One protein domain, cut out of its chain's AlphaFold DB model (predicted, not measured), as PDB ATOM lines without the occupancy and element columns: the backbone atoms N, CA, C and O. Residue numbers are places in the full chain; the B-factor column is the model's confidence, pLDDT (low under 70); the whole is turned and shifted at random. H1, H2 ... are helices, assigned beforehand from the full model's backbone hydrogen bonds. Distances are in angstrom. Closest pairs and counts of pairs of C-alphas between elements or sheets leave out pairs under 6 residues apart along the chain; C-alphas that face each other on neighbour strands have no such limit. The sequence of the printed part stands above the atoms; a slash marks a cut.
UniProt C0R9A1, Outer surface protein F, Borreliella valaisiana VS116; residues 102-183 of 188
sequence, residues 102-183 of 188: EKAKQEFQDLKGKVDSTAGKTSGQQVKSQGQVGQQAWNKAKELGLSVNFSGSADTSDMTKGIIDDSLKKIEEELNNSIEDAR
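AT A GLANCE: This is residues 102 to 183 of the 188 residues of the protein "Outer surface protein F" of Borreliella valaisiana VS116 (UniProt C0R9A1). Three helices lie roughly side by side in a small bundle: H1 and H2 form a helical hairpin, and the first part of H3 packs on both. The last turns of H3, residues 176 to 183, stick out beyond the body and add to its length, while the long link of residues 144 to 155 folds back from the end of H2 to the start of H3. The printed part has 82 residues, with three named helices in the order H1, H2, H3 and no named strand, and its class is all helix. It is only just compact, close to loose, with a radius of gyration of the C-alphas of 14.0 A and spans of 52 by 23 by 17 A.

IN THESE COORDINATES: H1 is residues 102 to 116, 21.3 A from first to last C-alpha, beginning with C-alpha 102 at (39.401, 31.103, -36.254). H2, residues 123 to 143, measures 30.5 A and begins with C-alpha 123 at (8.021, 34.252, -47.295). H3, residues 156 to 183, measures 41.3 A and ends with C-alpha 183 at (54.845, 19.325, -41.120).

HOW THE PARTS SIT: H1 and H2 touch as a hairpin, opposite ways at a shallow tilt of 12 degrees; their closest C-alphas, those of Val 115 and Gln 130, are 5.9 A apart. H1 touches H3, closest at the C-alphas of Lys 105 and Leu 168, 6.1 A, opposite ways at a shallow tilt of 27 degrees. H3 touches H2 with residues 156 to 167 alone, closest at the C-alphas of Gly 134 and Thr 160, 4.2 A. H2 and H3 run the same way at a shallow tilt of 31 degrees. Every O i to N i+4 pair is within hydrogen-bond range in H1 and H2, and 22 of 24 are in H3.

THE WHOLE: The two C-alphas farthest apart, those of Thr 122 and Arg 183, are 51.6 A apart. The printed part has no cut; the link from H1 to H2 is short and that from H2 to H3 is long. The model's mean pLDDT over the printed part is 81.7, and residues 118 to 122, 149 to 154 and 178 to 183 are under 70.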
ATOM      1  N   GLU A 102      40.140  31.918 -37.230       95.44
ATOM      2  CA  GLU A 102      39.401  31.103 -36.254       95.44
ATOM      3  C   GLU A 102      38.167  31.839 -35.720       95.44
ATOM      4  O   GLU A 102      37.072  31.276 -35.680       95.44
ATOM      5  N   LYS A 103      38.318  33.123 -35.380       95.81
ATOM      6  CA  LYS A 103      37.196  33.973 -34.974       95.81
ATOM      7  C   LYS A 103      36.185  34.126 -36.111       95.81
ATOM      8  O   LYS A 103      34.982  33.966 -35.907       95.81
ATOM      9  N   ALA A 104      36.670  34.383 -37.324       95.81
ATOM     10  CA  ALA A 104      35.817  34.505 -38.490       95.81
ATOM     11  C   ALA A 104      35.023  33.226 -38.753       95.81
ATOM     12  O   ALA A 104      33.833  33.321 -39.052       95.81
ATOM     13  N   LYS A 105      35.653  32.056 -38.599       96.38
ATOM     14  CA  LYS A 105      35.009  30.748 -38.729       96.38
ATOM     15  C   LYS A 105      33.803  30.628 -37.802       96.38
ATOM     16  O   LYS A 105      32.727  30.275 -38.274       96.38
ATOM     17  N   GLN A 106      33.968  30.966 -36.523       96.31
ATOM     18  CA  GLN A 106      32.875  30.943 -35.544       96.31
ATOM     19  C   GLN A 106      31.742  31.888 -35.953       96.31
ATOM     20  O   GLN A 106      30.589  31.484 -36.045       96.31
ATOM     21  N   GLU A 107      32.073  33.127 -36.308       95.19
ATOM     22  CA  GLU A 107      31.071  34.113 -36.711       95.19
ATOM     23  C   GLU A 107      30.328  33.691 -37.999       95.19
ATOM     24  O   GLU A 107      29.126  33.914 -38.105       95.19
ATOM     25  N   PHE A 108      30.984  33.046 -38.971       95.25
ATOM     26  CA  PHE A 108      30.298  32.488 -40.146       95.25
ATOM     27  C   PHE A 108      29.414  31.283 -39.798       95.25
ATOM     28  O   PHE A 108      28.341  31.141 -40.385       95.25
ATOM     29  N   GLN A 109      29.812  30.442 -38.838       94.75
ATOM     30  CA  GLN A 109      28.961  29.365 -38.318       94.75
ATOM     31  C   GLN A 109      27.709  29.923 -37.622       94.75
ATOM     32  O   GLN A 109      26.613  29.410 -37.844       94.75
ATOM     33  N   ASP A 110      27.834  31.019 -36.872       94.19
ATOM     34  CA  ASP A 110      26.686  31.704 -36.267       94.19
ATOM     35  C   ASP A 110      25.746  32.283 -37.332       94.19
ATOM     36  O   ASP A 110      24.522  32.177 -37.217       94.19
ATOM     37  N   LEU A 111      26.296  32.891 -38.392       92.50
ATOM     38  CA  LEU A 111      25.495  33.368 -39.526       92.50
ATOM     39  C   LEU A 111      24.781  32.206 -40.224       92.50
ATOM     40  O   LEU A 111      23.599  32.340 -40.537       92.50
ATOM     41  N   LYS A 112      25.451  31.061 -40.400       90.88
ATOM     42  CA  LYS A 112      24.840  29.838 -40.939       90.88
ATOM     43  C   LYS A 112      23.646  29.401 -40.089       90.88
ATOM     44  O   LYS A 112      22.540  29.274 -40.604       90.88
ATOM     45  N   GLY A 113      23.839  29.305 -38.772       88.25
ATOM     46  CA  GLY A 113      22.778  28.961 -37.827       88.25
ATOM     47  C   GLY A 113      21.596  29.932 -37.863       88.25
ATOM     48  O   GLY A 113      20.447  29.498 -37.798       88.25
ATOM     49  N   LYS A 114      21.840  31.239 -38.036       87.25
ATOM     50  CA  LYS A 114      20.770  32.237 -38.221       87.25
ATOM     51  C   LYS A 114      19.976  31.988 -39.497       87.25
ATOM     52  O   LYS A 114      18.752  32.024 -39.433       87.25
ATOM     53  N   VAL A 115      20.638  31.724 -40.624       85.25
ATOM     54  CA  VAL A 115      19.974  31.442 -41.912       85.25
ATOM     55  C   VAL A 115      19.093  30.202 -41.812       85.25
ATOM     56  O   VAL A 115      17.935  30.251 -42.231       85.25
ATOM     57  N   ASP A 116      19.610  29.138 -41.199       81.81
ATOM     58  CA  ASP A 116      18.886  27.877 -41.006       81.81
ATOM     59  C   ASP A 116      17.728  28.026 -40.007       81.81
ATOM     60  O   ASP A 116      16.664  27.437 -40.183       81.81
ATOM     61  N   SER A 117      17.894  28.887 -38.997       76.62
ATOM     62  CA  SER A 117      16.866  29.199 -37.994       76.62
ATOM     63  C   SER A 117      15.883  30.286 -38.437       76.62
ATOM     64  O   SER A 117      14.979  30.620 -37.669       76.62
ATOM     65  N   THR A 118      16.030  30.877 -39.634       64.19
ATOM     66  CA  THR A 118      15.125  31.930 -40.133       64.19
ATOM     67  C   THR A 118      13.774  31.320 -40.552       64.19
ATOM     68  O   THR A 118      13.391  31.303 -41.723       64.19
ATOM     69  N   ALA A 119      13.024  30.806 -39.578       52.28
ATOM     70  CA  ALA A 119      11.626  30.425 -39.695       52.28
ATOM     71  C   ALA A 119      10.766  31.691 -39.530       52.28
ATOM     72  O   ALA A 119      10.500  32.150 -38.421       52.28
ATOM     73  N   GLY A 120      10.381  32.314 -40.644       54.09
ATOM     74  CA  GLY A 120       9.447  33.443 -40.651       54.09
ATOM     75  C   GLY A 120       8.008  32.961 -40.827       54.09
ATOM     76  O   GLY A 120       7.769  31.926 -41.440       54.09
ATOM     77  N   LYS A 121       7.026  33.731 -40.338       57.50
ATOM     78  CA  LYS A 121       5.592  33.434 -40.552       57.50
ATOM     79  C   LYS A 121       5.149  33.635 -42.013       57.50
ATOM     80  O   LYS A 121       4.074  33.181 -42.381       57.50
ATOM     81  N   THR A 122       5.949  34.338 -42.826       69.00
ATOM     82  CA  THR A 122       5.678  34.634 -44.245       69.00
ATOM     83  C   THR A 122       6.973  34.664 -45.069       69.00
ATOM     84  O   THR A 122       8.027  35.053 -44.560       69.00
ATOM     85  N   SER A 123       6.881  34.319 -46.359       70.38
ATOM     86  CA  SER A 123       8.021  34.252 -47.295       70.38
ATOM     87  C   SER A 123       8.806  35.577 -47.402       70.38
ATOM     88  O   SER A 123      10.033  35.579 -47.347       70.38
ATOM     89  N   GLY A 124       8.127  36.731 -47.430       71.56
ATOM     90  CA  GLY A 124       8.792  38.040 -47.543       71.56
ATOM     91  C   GLY A 124       9.639  38.435 -46.324       71.56
ATOM     92  O   GLY A 124      10.679  39.079 -46.471       71.56
ATOM     93  N   GLN A 125       9.240  38.026 -45.113       72.56
ATOM     94  CA  GLN A 125      10.045  38.259 -43.906       72.56
ATOM     95  C   GLN A 125      11.313  37.397 -43.902       72.56
ATOM     96  O   GLN A 125      12.370  37.888 -43.507       72.56
ATOM     97  N   GLN A 126      11.231  36.156 -44.390       74.56
ATOM     98  CA  GLN A 126      12.387  35.262 -44.492       74.56
ATOM     99  C   GLN A 126      13.438  35.815 -45.456       74.56
ATOM    100  O   GLN A 126      14.603  35.928 -45.079       74.56
ATOM    101  N   VAL A 127      13.015  36.257 -46.644       76.75
ATOM    102  CA  VAL A 127      13.904  36.859 -47.654       76.75
ATOM    103  C   VAL A 127      14.618  38.097 -47.103       76.75
ATOM    104  O   VAL A 127      15.831  38.233 -47.255       76.75
ATOM    105  N   LYS A 128      13.903  38.984 -46.397       77.62
ATOM    106  CA  LYS A 128      14.499  40.205 -45.829       77.62
ATOM    107  C   LYS A 128      15.535  39.898 -44.742       77.62
ATOM    108  O   LYS A 128      16.616  40.486 -44.749       77.62
ATOM    109  N   SER A 129      15.222  38.982 -43.826       80.31
ATOM    110  CA  SER A 129      16.149  38.569 -42.766       80.31
ATOM    111  C   SER A 129      17.381  37.854 -43.328       80.31
ATOM    112  O   SER A 129      18.502  38.160 -42.928       80.31
ATOM    113  N   GLN A 130      17.205  36.965 -44.307       81.31
ATOM    114  CA  GLN A 130      18.319  36.271 -44.959       81.31
ATOM    115  C   GLN A 130      19.183  37.212 -45.802       81.31
ATOM    116  O   GLN A 130      20.402  37.051 -45.819       81.31
ATOM    117  N   GLY A 131      18.595  38.228 -46.439       84.06
ATOM    118  CA  GLY A 131      19.343  39.252 -47.172       84.06
ATOM    119  C   GLY A 131      20.261  40.078 -46.265       84.06
ATOM    120  O   GLY A 131      21.411  40.335 -46.616       84.06
ATOM    121  N   GLN A 132      19.805  40.429 -45.057       87.50
ATOM    122  CA  GLN A 132      20.648  41.108 -44.064       87.50
ATOM    123  C   GLN A 132      21.819  40.230 -43.607       87.50
ATOM    124  O   GLN A 132      22.950  40.708 -43.511       87.50
ATOM    125  N   VAL A 133      21.563  38.943 -43.360       88.94
ATOM    126  CA  VAL A 133      22.614  37.983 -43.000       88.94
ATOM    127  C   VAL A 133      23.615  37.804 -44.148       88.94
ATOM    128  O   VAL A 133      24.821  37.811 -43.907       88.94
ATOM    129  N   GLY A 134      23.143  37.744 -45.395       88.88
ATOM    130  CA  GLY A 134      23.995  37.687 -46.586       88.88
ATOM    131  C   GLY A 134      24.899  38.904 -46.728       88.88
ATOM    132  O   GLY A 134      26.095  38.761 -46.981       88.88
ATOM    133  N   GLN A 135      24.370  40.103 -46.480       90.19
ATOM    134  CA  GLN A 135      25.166  41.328 -46.511       90.19
ATOM    135  C   GLN A 135      26.251  41.338 -45.423       90.19
ATOM    136  O   GLN A 135      27.385  41.738 -45.688       90.19
ATOM    137  N   GLN A 136      25.928  40.866 -44.213       92.12
ATOM    138  CA  GLN A 136      26.911  40.711 -43.135       92.12
ATOM    139  C   GLN A 136      28.010  39.717 -43.524       92.12
ATOM    140  O   GLN A 136      29.190  40.043 -43.405       92.12
ATOM    141  N   ALA A 137      27.630  38.545 -44.041       92.75
ATOM    142  CA  ALA A 137      28.563  37.520 -44.501       92.75
ATOM    143  C   ALA A 137      29.499  38.052 -45.599       92.75
ATOM    144  O   ALA A 137      30.713  37.861 -45.531       92.75
ATOM    145  N   TRP A 138      28.954  38.784 -46.575       91.94
ATOM    146  CA  TRP A 138      29.727  39.345 -47.683       91.94
ATOM    147  C   TRP A 138      30.734  40.405 -47.228       91.94
ATOM    148  O   TRP A 138      31.910  40.341 -47.592       91.94
ATOM    149  N   ASN A 139      30.297  41.358 -46.397       92.56
ATOM    150  CA  ASN A 139      31.182  42.389 -45.850       92.56
ATOM    151  C   ASN A 139      32.339  41.754 -45.077       92.56
ATOM    152  O   ASN A 139      33.496  42.119 -45.268       92.56
ATOM    153  N   LYS A 140      32.027  40.740 -44.270       94.19
ATOM    154  CA  LYS A 140      33.004  40.017 -43.467       94.19
ATOM    155  C   LYS A 140      34.026  39.257 -44.311       94.19
ATOM    156  O   LYS A 140      35.223  39.335 -44.050       94.19
ATOM    157  N   ALA A 141      33.572  38.563 -45.354       93.62
ATOM    158  CA  ALA A 141      34.457  37.885 -46.299       93.62
ATOM    159  C   ALA A 141      35.423  38.882 -46.960       93.62
ATOM    160  O   ALA A 141      36.632  38.651 -47.011       93.62
ATOM    161  N   LYS A 142      34.903  40.041 -47.382       92.50
ATOM    162  CA  LYS A 142      35.688  41.119 -47.993       92.50
ATOM    163  C   LYS A 142      36.709  41.731 -47.030       92.50
ATOM    164  O   LYS A 142      37.840  42.008 -47.436       92.50
ATOM    165  N   GLU A 143      36.339  41.941 -45.768       93.44
ATOM    166  CA  GLU A 143      37.252  42.432 -44.726       93.44
ATOM    167  C   GLU A 143      38.440  41.491 -44.514       93.44
ATOM    168  O   GLU A 143      39.567  41.959 -44.359       93.44
ATOM    169  N   LEU A 144      38.200  40.181 -44.609       93.94
ATOM    170  CA  LEU A 144      39.214  39.130 -44.483       93.94
ATOM    171  C   LEU A 144      40.035  38.895 -45.758       93.94
ATOM    172  O   LEU A 144      40.917  38.032 -45.761       93.94
ATOM    173  N   GLY A 145      39.736  39.620 -46.842       92.94
ATOM    174  CA  GLY A 145      40.376  39.434 -48.145       92.94
ATOM    175  C   GLY A 145      39.974  38.136 -48.853       92.94
ATOM    176  O   GLY A 145      40.659  37.717 -49.782       92.94
ATOM    177  N   LEU A 146      38.881  37.493 -48.432       92.12
ATOM    178  CA  LEU A 146      38.370  36.291 -49.080       92.12
ATOM    179  C   LEU A 146      37.655  36.695 -50.371       92.12
ATOM    180  O   LEU A 146      36.683  37.453 -50.359       92.12
ATOM    181  N   SER A 147      38.121  36.172 -51.503       84.25
ATOM    182  CA  SER A 147      37.305  36.151 -52.716       84.25
ATOM    183  C   SER A 147      36.158  35.185 -52.451       84.25
ATOM    184  O   SER A 147      36.431  34.035 -52.142       84.25
ATOM    185  N   VAL A 148      34.908  35.628 -52.534       77.25
ATOM    186  CA  VAL A 148      33.722  34.763 -52.443       77.25
ATOM    187  C   VAL A 148      33.048  34.712 -53.801       77.25
ATOM    188  O   VAL A 148      32.723  35.756 -54.366       77.25
ATOM    189  N   ASN A 149      32.855  33.504 -54.319       69.62
ATOM    190  CA  ASN A 149      32.172  33.275 -55.585       69.62
ATOM    191  C   ASN A 149      30.814  32.652 -55.279       69.62
ATOM    192  O   ASN A 149      30.748  31.531 -54.786       69.62
ATOM    193  N   PHE A 150      29.736  33.360 -55.600       65.94
ATOM    194  CA  PHE A 150      28.392  32.795 -55.576       65.94
ATOM    195  C   PHE A 150      27.837  32.778 -57.002       65.94
ATOM    196  O   PHE A 150      28.035  33.724 -57.768       65.94
ATOM    197  N   SER A 151      27.179  31.684 -57.386       54.69
ATOM    198  CA  SER A 151      26.401  31.651 -58.623       54.69
ATOM    199  C   SER A 151      25.210  32.595 -58.457       54.69
ATOM    200  O   SER A 151      24.598  32.637 -57.392       54.69
ATOM    201  N   GLY A 152      24.908  33.394 -59.485       51.31
ATOM    202  CA  GLY A 152      23.817  34.374 -59.478       51.31
ATOM    203  C   GLY A 152      22.435  33.717 -59.445       51.31
ATOM    204  O   GLY A 152      21.706  33.771 -60.429       51.31
ATOM    205  N   SER A 153      22.098  33.067 -58.330       55.75
ATOM    206  CA  SER A 153      20.748  32.597 -58.039       55.75
ATOM    207  C   SER A 153      19.832  33.805 -57.848       55.75
ATOM    208  O   SER A 153      20.210  34.793 -57.218       55.75
ATOM    209  N   ALA A 154      18.617  33.719 -58.389       59.81
ATOM    210  CA  ALA A 154      17.564  34.697 -58.131       59.81
ATOM    211  C   ALA A 154      17.043  34.619 -56.680       59.81
ATOM    212  O   ALA A 154      16.346  35.530 -56.233       59.81
ATOM    213  N   ASP A 155      17.383  33.551 -55.945       71.06
ATOM    214  CA  ASP A 155      16.938  33.321 -54.577       71.06
ATOM    215  C   ASP A 155      17.951  33.858 -53.549       71.06
ATOM    216  O   ASP A 155      19.119  33.460 -53.490       71.06
ATOM    217  N   THR A 156      17.483  34.781 -52.706       70.12
ATOM    218  CA  THR A 156      18.292  35.422 -51.654       70.12
ATOM    219  C   THR A 156      18.782  34.401 -50.626       70.12
ATOM    220  O   THR A 156      19.861  34.575 -50.055       70.12
ATOM    221  N   SER A 157      18.022  33.323 -50.407       71.06
ATOM    222  CA  SER A 157      18.414  32.251 -49.488       71.06
ATOM    223  C   SER A 157      19.666  31.524 -49.973       71.06
ATOM    224  O   SER A 157      20.635  31.367 -49.223       71.06
ATOM    225  N   ASP A 158      19.671  31.146 -51.251       77.69
ATOM    226  CA  ASP A 158      20.765  30.406 -51.878       77.69
ATOM    227  C   ASP A 158      22.027  31.257 -51.982       77.69
ATOM    228  O   ASP A 158      23.130  30.774 -51.722       77.69
ATOM    229  N   MET A 159      21.869  32.549 -52.285       83.81
ATOM    230  CA  MET A 159      22.985  33.493 -52.321       83.81
ATOM    231  C   MET A 159      23.656  33.629 -50.949       83.81
ATOM    232  O   MET A 159      24.880  33.515 -50.845       83.81
ATOM    233  N   THR A 160      22.878  33.840 -49.884       87.31
ATOM    234  CA  THR A 160      23.419  33.978 -48.526       87.31
ATOM    235  C   THR A 160      24.131  32.704 -48.073       87.31
ATOM    236  O   THR A 160      25.249  32.783 -47.558       87.31
ATOM    237  N   LYS A 161      23.525  31.530 -48.295       87.56
ATOM    238  CA  LYS A 161      24.149  30.238 -47.973       87.56
ATOM    239  C   LYS A 161      25.443  30.031 -48.754       87.56
ATOM    240  O   LYS A 161      26.454  29.695 -48.148       87.56
ATOM    241  N   GLY A 162      25.441  30.329 -50.054       88.94
ATOM    242  CA  GLY A 162      26.625  30.225 -50.907       88.94
ATOM    243  C   GLY A 162      27.794  31.084 -50.419       88.94
ATOM    244  O   GLY A 162      28.916  30.594 -50.334       88.94
ATOM    245  N   ILE A 163      27.538  32.338 -50.026       91.00
ATOM    246  CA  ILE A 163      28.576  33.226 -49.471       91.00
ATOM    247  C   ILE A 163      29.154  32.653 -48.171       91.00
ATOM    248  O   ILE A 163      30.372  32.663 -47.985       91.00
ATOM    249  N   ILE A 164      28.295  32.172 -47.268       92.69
ATOM    250  CA  ILE A 164      28.711  31.624 -45.972       92.69
ATOM    251  C   ILE A 164      29.520  30.339 -46.163       92.69
ATOM    252  O   ILE A 164      30.612  30.225 -45.608       92.69
ATOM    253  N   ASP A 165      29.020  29.398 -46.962       92.62
ATOM    254  CA  ASP A 165      29.669  28.108 -47.188       92.62
ATOM    255  C   ASP A 165      31.015  28.263 -47.913       92.62
ATOM    256  O   ASP A 165      32.004  27.664 -47.490       92.62
ATOM    257  N   ASP A 166      31.100  29.114 -48.943       93.50
ATOM    258  CA  ASP A 166      32.362  29.387 -49.648       93.50
ATOM    259  C   ASP A 166      33.380  30.096 -48.732       93.50
ATOM    260  O   ASP A 166      34.568  29.767 -48.741       93.50
ATOM    261  N   SER A 167      32.918  31.011 -47.870       95.25
ATOM    262  CA  SER A 167      33.778  31.658 -46.867       95.25
ATOM    263  C   SER A 167      34.318  30.654 -45.851       95.25
ATOM    264  O   SER A 167      35.521  30.638 -45.588       95.25
ATOM    265  N   LEU A 168      33.452  29.799 -45.294       95.56
ATOM    266  CA  LEU A 168      33.844  28.755 -44.345       95.56
ATOM    267  C   LEU A 168      34.864  27.804 -44.967       95.56
ATOM    268  O   LEU A 168      35.908  27.558 -44.365       95.56
ATOM    269  N   LYS A 169      34.598  27.337 -46.190       94.38
ATOM    270  CA  LYS A 169      35.503  26.458 -46.929       94.38
ATOM    271  C   LYS A 169      36.884  27.092 -47.105       94.38
ATOM    272  O   LYS A 169      37.886  26.463 -46.784       94.38
ATOM    273  N   LYS A 170      36.950  28.351 -47.546       93.94
ATOM    274  CA  LYS A 170      38.223  29.067 -47.758       93.94
ATOM    275  C   LYS A 170      39.003  29.294 -46.468       93.94
ATOM    276  O   LYS A 170      40.222  29.147 -46.457       93.94
ATOM    277  N   ILE A 171      38.307  29.616 -45.376       94.88
ATOM    278  CA  ILE A 171      38.923  29.735 -44.050       94.88
ATOM    279  C   ILE A 171      39.531  28.392 -43.623       94.88
ATOM    280  O   ILE A 171      40.666  28.352 -43.149       94.88
ATOM    281  N   GLU A 172      38.798  27.292 -43.799       93.94
ATOM    282  CA  GLU A 172      39.278  25.952 -43.459       93.94
ATOM    283  C   GLU A 172      40.463  25.518 -44.319       93.94
ATOM    284  O   GLU A 172      41.446  25.019 -43.776       93.94
ATOM    285  N   GLU A 173      40.414  25.749 -45.630       92.50
ATOM    286  CA  GLU A 173      41.529  25.480 -46.541       92.50
ATOM    287  C   GLU A 173      42.789  26.253 -46.128       92.50
ATOM    288  O   GLU A 173      43.872  25.674 -46.048       92.50
ATOM    289  N   GLU A 174      42.674  27.545 -45.804       93.00
ATOM    290  CA  GLU A 174      43.823  28.351 -45.380       93.00
ATOM    291  C   GLU A 174      44.411  27.865 -44.041       93.00
ATOM    292  O   GLU A 174      45.634  27.729 -43.902       93.00
ATOM    293  N   LEU A 175      43.558  27.546 -43.061       91.69
ATOM    294  CA  LEU A 175      43.985  27.013 -41.765       91.69
ATOM    295  C   LEU A 175      44.619  25.615 -41.890       91.69
ATOM    296  O   LEU A 175      45.634  25.356 -41.241       91.69
ATOM    297  N   ASN A 176      44.084  24.740 -42.746       87.31
ATOM    298  CA  ASN A 176      44.588  23.378 -42.946       87.31
ATOM    299  C   ASN A 176      45.899  23.342 -43.741       87.31
ATOM    300  O   ASN A 176      46.843  22.673 -43.320       87.31
ATOM    301  N   ASN A 177      46.015  24.124 -44.821       75.88
ATOM    302  CA  ASN A 177      47.262  24.235 -45.594       75.88
ATOM    303  C   ASN A 177      48.427  24.725 -44.714       75.88
ATOM    304  O   ASN A 177      49.575  24.319 -44.877       75.88
ATOM    305  N   SER A 178      48.123  25.526 -43.690       66.25
ATOM    306  CA  SER A 178      49.103  25.964 -42.692       66.25
ATOM    307  C   SER A 178      49.663  24.835 -41.818       66.25
ATOM    308  O   SER A 178      50.728  25.006 -41.218       66.25
ATOM    309  N   ILE A 179      48.940  23.719 -41.679       60.31
ATOM    310  CA  ILE A 179      49.344  22.538 -40.901       60.31
ATOM    311  C   ILE A 179      50.224  21.620 -41.753       60.31
ATOM    312  O   ILE A 179      51.209  21.088 -41.239       60.31
ATOM    313  N   GLU A 180      49.902  21.454 -43.036       56.66
ATOM    314  CA  GLU A 180      50.681  20.620 -43.958       56.66
ATOM    315  C   GLU A 180      52.072  21.212 -44.225       56.66
ATOM    316  O   GLU A 180      53.072  20.536 -43.972       56.66
ATOM    317  N   ASP A 181      52.169  22.504 -44.554       53.84
ATOM    318  CA  ASP A 181      53.464  23.188 -44.720       53.84
ATOM    319  C   ASP A 181      54.290  23.198 -43.408       53.84
ATOM    320  O   ASP A 181      55.520  23.124 -43.421       53.84
ATOM    321  N   ALA A 182      53.637  23.238 -42.236       52.91
ATOM    322  CA  ALA A 182      54.325  23.158 -40.941       52.91
ATOM    323  C   ALA A 182      54.879  21.756 -40.628       52.91
ATOM    324  O   ALA A 182      55.809  21.635 -39.823       52.91
ATOM    325  N   ARG A 183      54.320  20.695 -41.228       51.00
ATOM    326  CA  ARG A 183      54.845  19.325 -41.120       51.00
ATOM    327  C   ARG A 183      56.041  19.104 -42.037       51.00
ATOM    328  O   ARG A 183      56.949  18.384 -41.636       51.00
TER     329      ARG A 183